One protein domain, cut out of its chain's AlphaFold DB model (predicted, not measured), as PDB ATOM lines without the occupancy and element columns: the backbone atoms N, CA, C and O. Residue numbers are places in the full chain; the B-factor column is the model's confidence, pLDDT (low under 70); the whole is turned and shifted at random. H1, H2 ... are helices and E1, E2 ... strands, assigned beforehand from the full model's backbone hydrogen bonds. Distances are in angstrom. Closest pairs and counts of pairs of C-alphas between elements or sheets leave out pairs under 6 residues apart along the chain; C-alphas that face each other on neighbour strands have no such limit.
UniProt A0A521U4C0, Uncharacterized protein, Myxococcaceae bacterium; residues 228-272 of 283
ATOM      1  N   TRP A 228      -1.917 -35.153  16.452       97.62
ATOM      2  CA  TRP A 228      -0.696 -35.949  16.402       97.62
ATOM      3  C   TRP A 228      -0.520 -36.749  17.692       97.62
ATOM      4  O   TRP A 228      -0.942 -36.320  18.767       97.62
ATOM      5  N   SER A 229       0.134 -37.901  17.587       97.19
ATOM      6  CA  SER A 229       0.478 -38.747  18.731       97.19
ATOM      7  C   SER A 229       1.758 -39.531  18.471       97.19
ATOM      8  O   SER A 229       2.071 -39.843  17.324       97.19
ATOM      9  N   CYS A 230       2.465 -39.903  19.533       96.94
ATOM     10  CA  CYS A 230       3.576 -40.847  19.465       96.94
ATOM     11  C   CYS A 230       3.074 -42.253  19.810       96.94
ATOM     12  O   CYS A 230       2.528 -42.455  20.892       96.94
ATOM     13  N   VAL A 231       3.267 -43.220  18.911       95.81
ATOM     14  CA  VAL A 231       2.927 -44.635  19.133       95.81
ATOM     15  C   VAL A 231       4.163 -45.462  18.810       95.81
ATOM     16  O   VAL A 231       4.731 -45.298  17.736       95.81
ATOM     17  N   ALA A 232       4.600 -46.305  19.751       94.94
ATOM     18  CA  ALA A 232       5.803 -47.135  19.611       94.94
ATOM     19  C   ALA A 232       7.052 -46.353  19.137       94.94
ATOM     20  O   ALA A 232       7.779 -46.801  18.257       94.94
ATOM     21  N   ASP A 233       7.286 -45.169  19.716       96.06
ATOM     22  CA  ASP A 233       8.413 -44.279  19.382       96.06
ATOM     23  C   ASP A 233       8.428 -43.758  17.926       96.06
ATOM     24  O   ASP A 233       9.459 -43.330  17.411       96.06
ATOM     25  N   GLN A 234       7.272 -43.737  17.256       97.56
ATOM     26  CA  GLN A 234       7.103 -43.165  15.919       97.56
ATOM     27  C   GLN A 234       5.980 -42.108  15.908       97.56
ATOM     28  O   GLN A 234       4.918 -42.322  16.513       97.56
ATOM     29  N   PRO A 235       6.172 -40.954  15.238       97.56
ATOM     30  CA  PRO A 235       5.133 -39.940  15.115       97.56
ATOM     31  C   PRO A 235       4.013 -40.436  14.204       97.56
ATOM     32  O   PRO A 235       4.258 -40.995  13.139       97.56
ATOM     33  N   HIS A 236       2.773 -40.215  14.623       97.31
ATOM     34  CA  HIS A 236       1.578 -40.541  13.861       97.31
ATOM     35  C   HIS A 236       0.652 -39.328  13.776       97.31
ATOM     36  O   HIS A 236       0.542 -38.547  14.725       97.31
ATOM     37  N   TYR A 237      -0.051 -39.213  12.652       97.44
ATOM     38  CA  TYR A 237      -1.114 -38.241  12.429       97.44
ATOM     39  C   TYR A 237      -2.462 -38.953  12.318       97.44
ATOM     40  O   TYR A 237      -2.599 -39.946  11.597       97.44
ATOM     41  N   CYS A 238      -3.464 -38.446  13.030       97.44
ATOM     42  CA  CYS A 238      -4.826 -38.947  12.933       97.44
ATOM     43  C   CYS A 238      -5.503 -38.388  11.675       97.44
ATOM     44  O   CYS A 238      -5.885 -37.215  11.630       97.44
ATOM     45  N   ALA A 239      -5.662 -39.231  10.654       94.31
ATOM     46  CA  ALA A 239      -6.305 -38.848   9.403       94.31
ATOM     47  C   ALA A 239      -7.810 -38.544   9.597       94.31
ATOM     48  O   ALA A 239      -8.410 -38.962  10.594       94.31
ATOM     49  N   PRO A 240      -8.473 -37.870   8.632       95.50
ATOM     50  CA  PRO A 240      -9.922 -37.638   8.671       95.50
ATOM     51  C   PRO A 240     -10.759 -38.920   8.811       95.50
ATOM     52  O   PRO A 240     -11.841 -38.890   9.390       95.50
ATOM     53  N   THR A 241     -10.230 -40.054   8.344       94.50
ATOM     54  CA  THR A 241     -10.828 -41.394   8.468       94.50
ATOM     55  C   THR A 241     -10.763 -41.979   9.885       94.50
ATOM     56  O   THR A 241     -11.283 -43.066  10.106       94.50
ATOM     57  N   ARG A 242     -10.168 -41.264  10.857       95.56
ATOM     58  CA  ARG A 242      -9.875 -41.730  12.229       95.56
ATOM     59  C   ARG A 242      -8.891 -42.895  12.298       95.56
ATOM     60  O   ARG A 242      -8.878 -43.632  13.282       95.56
ATOM     61  N   GLU A 243      -8.038 -43.022  11.292       95.62
ATOM     62  CA  GLU A 243      -6.940 -43.983  11.271       95.62
ATOM     63  C   GLU A 243      -5.609 -43.290  11.581       95.62
ATOM     64  O   GLU A 243      -5.303 -42.215  11.048       95.62
ATOM     65  N   LEU A 244      -4.796 -43.914  12.436       95.81
ATOM     66  CA  LEU A 244      -3.438 -43.458  12.717       95.81
ATOM     67  C   LEU A 244      -2.521 -43.760  11.532       95.81
ATOM     68  O   LEU A 244      -2.281 -44.914  11.168       95.81
ATOM     69  N   THR A 245      -1.982 -42.701  10.934       94.69
ATOM     70  CA  THR A 245      -1.016 -42.794   9.837       94.69
ATOM     71  C   THR A 245       0.379 -42.488  10.381       94.69
ATOM     72  O   THR A 245       0.572 -41.386  10.896       94.69
ATOM     73  N   PRO A 246       1.339 -43.429  10.314       95.44
ATOM     74  CA  PRO A 246       2.711 -43.175  10.722       95.44
ATOM     75  C   PRO A 246       3.341 -42.144   9.790       95.44
ATOM     76  O   PRO A 246       3.012 -42.062   8.605       95.44
ATOM     77  N   ILE A 247       4.240 -41.348  10.348       95.31
ATOM     78  CA  ILE A 247       4.962 -40.299   9.644       95.31
ATOM     79  C   ILE A 247       6.425 -40.731   9.572       95.31
ATOM     80  O   ILE A 247       7.114 -40.808  10.590       95.31
ATOM     81  N   GLY A 248       6.876 -41.026   8.352       94.00
ATOM     82  CA  GLY A 248       8.155 -41.683   8.083       94.00
ATOM     83  C   GLY A 248       8.059 -43.212   8.120       94.00
ATOM     84  O   GLY A 248       7.070 -43.769   8.591       94.00
ATOM     85  N   ASP A 249       9.103 -43.879   7.626       92.75
ATOM     86  CA  ASP A 249       9.130 -45.341   7.460       92.75
ATOM     87  C   ASP A 249       9.757 -46.083   8.653       92.75
ATOM     88  O   ASP A 249       9.580 -47.292   8.798       92.75
ATOM     89  N   GLU A 250      10.469 -45.368   9.531       94.69
ATOM     90  CA  GLU A 250      11.224 -45.943  10.648       94.69
ATOM     91  C   GLU A 250      10.882 -45.261  11.987       94.69
ATOM     92  O   GLU A 250      10.612 -44.054  12.016       94.69
ATOM     93  N   PRO A 251      10.914 -45.998  13.116       96.88
ATOM     94  CA  PRO A 251      10.764 -45.416  14.448       96.88
ATOM     95  C   PRO A 251      11.963 -44.527  14.812       96.88
ATOM     96  O   PRO A 251      13.102 -44.789  14.416       96.88
ATOM     97  N   CYS A 252      11.722 -43.497  15.628       97.38
ATOM     98  CA  CYS A 252      12.738 -42.507  15.994       97.38
ATOM     99  C   CYS A 252      13.959 -43.138  16.687       97.38
ATOM    100  O   CYS A 252      15.085 -42.672  16.494       97.38
ATOM    101  N   GLY A 253      13.758 -44.219  17.443       96.12
ATOM    102  CA  GLY A 253      14.810 -44.932  18.157       96.12
ATOM    103  C   GLY A 253      15.916 -45.489  17.262       96.12
ATOM    104  O   GLY A 253      17.074 -45.476  17.678       96.12
ATOM    105  N   LEU A 254      15.608 -45.895  16.021       94.38
ATOM    106  CA  LEU A 254      16.633 -46.341  15.062       94.38
ATOM    107  C   LEU A 254      17.561 -45.199  14.627       94.38
ATOM    108  O   LEU A 254      18.709 -45.434  14.267       94.38
ATOM    109  N   GLN A 255      17.091 -43.956  14.732       94.94
ATOM    110  CA  GLN A 255      17.850 -42.749  14.407       94.94
ATOM    111  C   GLN A 255      18.553 -42.145  15.635       94.94
ATOM    112  O   GLN A 255      19.042 -41.016  15.571       94.94
ATOM    113  N   GLY A 256      18.557 -42.842  16.779       95.19
ATOM    114  CA  GLY A 256      19.073 -42.306  18.043       95.19
ATOM    115  C   GLY A 256      18.235 -41.150  18.606       95.19
ATOM    116  O   GLY A 256      18.731 -40.334  19.383       95.19
ATOM    117  N   ARG A 257      16.968 -41.049  18.195       96.88
ATOM    118  CA  ARG A 257      16.011 -40.014  18.608       96.88
ATOM    119  C   ARG A 257      14.889 -40.630  19.442       96.88
ATOM    120  O   ARG A 257      14.848 -41.840  19.639       96.88
ATOM    121  N   VAL A 258      13.998 -39.787  19.950       97.19
ATOM    122  CA  VAL A 258      12.745 -40.195  20.599       97.19
ATOM    123  C   VAL A 258      11.582 -39.414  20.013       97.19
ATOM    124  O   VAL A 258      11.721 -38.241  19.655       97.19
ATOM    125  N   CYS A 259      10.427 -40.056  19.890       97.62
ATOM    126  CA  CYS A 259       9.210 -39.365  19.510       97.62
ATOM    127  C   CYS A 259       8.765 -38.449  20.652       97.62
ATOM    128  O   CYS A 259       8.528 -38.897  21.772       97.62
ATOM    129  N   ALA A 260       8.631 -37.158  20.355       96.94
ATOM    130  CA  ALA A 260       8.162 -36.154  21.295       96.94
ATOM    131  C   ALA A 260       7.090 -35.271  20.649       96.94
ATOM    132  O   ALA A 260       7.164 -34.932  19.464       96.94
ATOM    133  N   LEU A 261       6.107 -34.868  21.451       96.81
ATOM    134  CA  LEU A 261       5.137 -33.840  21.084       96.81
ATOM    135  C   LEU A 261       5.747 -32.462  21.353       96.81
ATOM    136  O   LEU A 261       6.231 -32.187  22.450       96.81
ATOM    137  N   ARG A 262       5.738 -31.590  20.345       95.19
ATOM    138  CA  ARG A 262       6.065 -30.169  20.509       95.19
ATOM    139  C   ARG A 262       4.942 -29.438  21.254       95.19
ATOM    140  O   ARG A 262       3.818 -29.925  21.344       95.19
ATOM    141  N   ALA A 263       5.238 -28.226  21.726       93.81
ATOM    142  CA  ALA A 263       4.260 -27.349  22.378       93.81
ATOM    143  C   ALA A 263       3.071 -26.968  21.468       93.81
ATOM    144  O   ALA A 263       1.981 -26.705  21.962       93.81
ATOM    145  N   ASP A 264       3.262 -26.985  20.146       93.56
ATOM    146  CA  ASP A 264       2.212 -26.796  19.130       93.56
ATOM    147  C   ASP A 264       1.355 -28.060  18.894       93.56
ATOM    148  O   ASP A 264       0.421 -28.045  18.094       93.56
ATOM    149  N   GLY A 265       1.653 -29.158  19.595       95.12
ATOM    150  CA  GLY A 265       0.937 -30.422  19.489       95.12
ATOM    151  C   GLY A 265       1.368 -31.303  18.319       95.12
ATOM    152  O   GLY A 265       0.710 -32.314  18.092       95.12
ATOM    153  N   VAL A 266       2.444 -30.975  17.589       97.25
ATOM    154  CA  VAL A 266       2.974 -31.809  16.494       97.25
ATOM    155  C   VAL A 266       3.951 -32.856  17.036       97.25
ATOM    156  O   VAL A 266       4.916 -32.523  17.728       97.25
ATOM    157  N   ALA A 267       3.733 -34.129  16.699       97.00
ATOM    158  CA  ALA A 267       4.659 -35.210  17.039       97.00
ATOM    159  C   ALA A 267       5.836 -35.237  16.053       97.00
ATOM    160  O   ALA A 267       5.634 -35.224  14.840       97.00
ATOM    161  N   ARG A 268       7.071 -35.300  16.561       97.06
ATOM    162  CA  ARG A 268       8.290 -35.408  15.744       97.06
ATOM    163  C   ARG A 268       9.362 -36.247  16.433       97.06
ATOM    164  O   ARG A 268       9.373 -36.355  17.656       97.06
ATOM    165  N   CYS A 269      10.330 -36.736  15.663       97.50
ATOM    166  CA  CYS A 269      11.562 -37.283  16.226       97.50
ATOM    167  C   CYS A 269      12.459 -36.147  16.740       97.50
ATOM    168  O   CYS A 269      13.008 -35.367  15.953       97.50
ATOM    169  N   ALA A 270      12.612 -36.058  18.057       96.19
ATOM    170  CA  ALA A 270      13.482 -35.110  18.739       96.19
ATOM    171  C   ALA A 270      14.750 -35.813  19.263       96.19
ATOM    172  O   ALA A 270      14.732 -37.028  19.477       96.19
ATOM    173  N   PRO A 271      15.861 -35.085  19.467       95.00
ATOM    174  CA  PRO A 271      17.000 -35.621  20.205       95.00
ATOM    175  C   PRO A 271      16.545 -36.148  21.570       95.00
ATOM    176  O   PRO A 271      15.645 -35.561  22.177       95.00
ATOM    177  N   ARG A 272      17.170 -37.225  22.064       92.06
ATOM    178  CA  ARG A 272      17.043 -37.576  23.480       92.06
ATOM    179  C   ARG A 272      17.619 -36.415  24.268       92.06
ATOM    180  O   ARG A 272      18.820 -36.177  24.235       92.06
TER     181      ARG A 272
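Overview. This is residues 228 to 272 of the 283 residues of an uncharacterized protein of Myxococcaceae bacterium (UniProt A0A521U4C0). A three-strand antiparallel sheet, E1 E2 E3, and a two-strand hairpin, E4 and E5, make a small, splayed sandwich, two sheets only partly face to face, with E1 and E2 toward the hairpin and E3 away from it. The one-turn helix H1 sits near the end of the hairpin where E4 begins. The 45 printed residues run E1 E2 E3 H1 E4 E5, mostly strand; the whole is compact, radius of gyration of the C-alphas 10.1 A, and flat, spanning 31 by 23 by 13 A.

Arrangement. Begin with E2, residues 234 to 238, the inner strand of a meander, each strand the antiparallel neighbour of the one before. It forms hairpins with E1, residues 228 to 231, where N 236 and O 229 are 2.8 A apart, and with E3, residues 244 to 246, where N 237 and O 245 are 2.9 A apart. Look next at the hairpin of E4, residues 257 to 261, and E5, residues 267 to 271: N 270 and O 258 are 2.8 A apart. The sheets' best planes are 42 degrees apart; the closest C-alphas of E2 and E5 are Pro 235 and Ala 267, 5.1 A. E3 is apart from E4 and E5. H1, residues 252 to 255, is only just not on the three-strand sheet, with 4 pairs of C-alphas within 10 A; it is too short for an O i to N i+4 pair.

Along the chain. Find C-alpha 228 at (-0.696, -35.949, 16.402), where E1 begins its 9.8 A. E2 runs 13.0 A, E3 6.5 A, H1 5.4 A and E4 12.7 A. E5 runs 12.7 A to C-alpha 271 at (17.000, -35.621, 20.205).

Size, cuts and confidence. The C-alphas farthest apart, Thr 241 and Arg 272, are 31.9 A apart. The links are tight, the printed part has no cut, and no printed residue is under 70 in pLDDT.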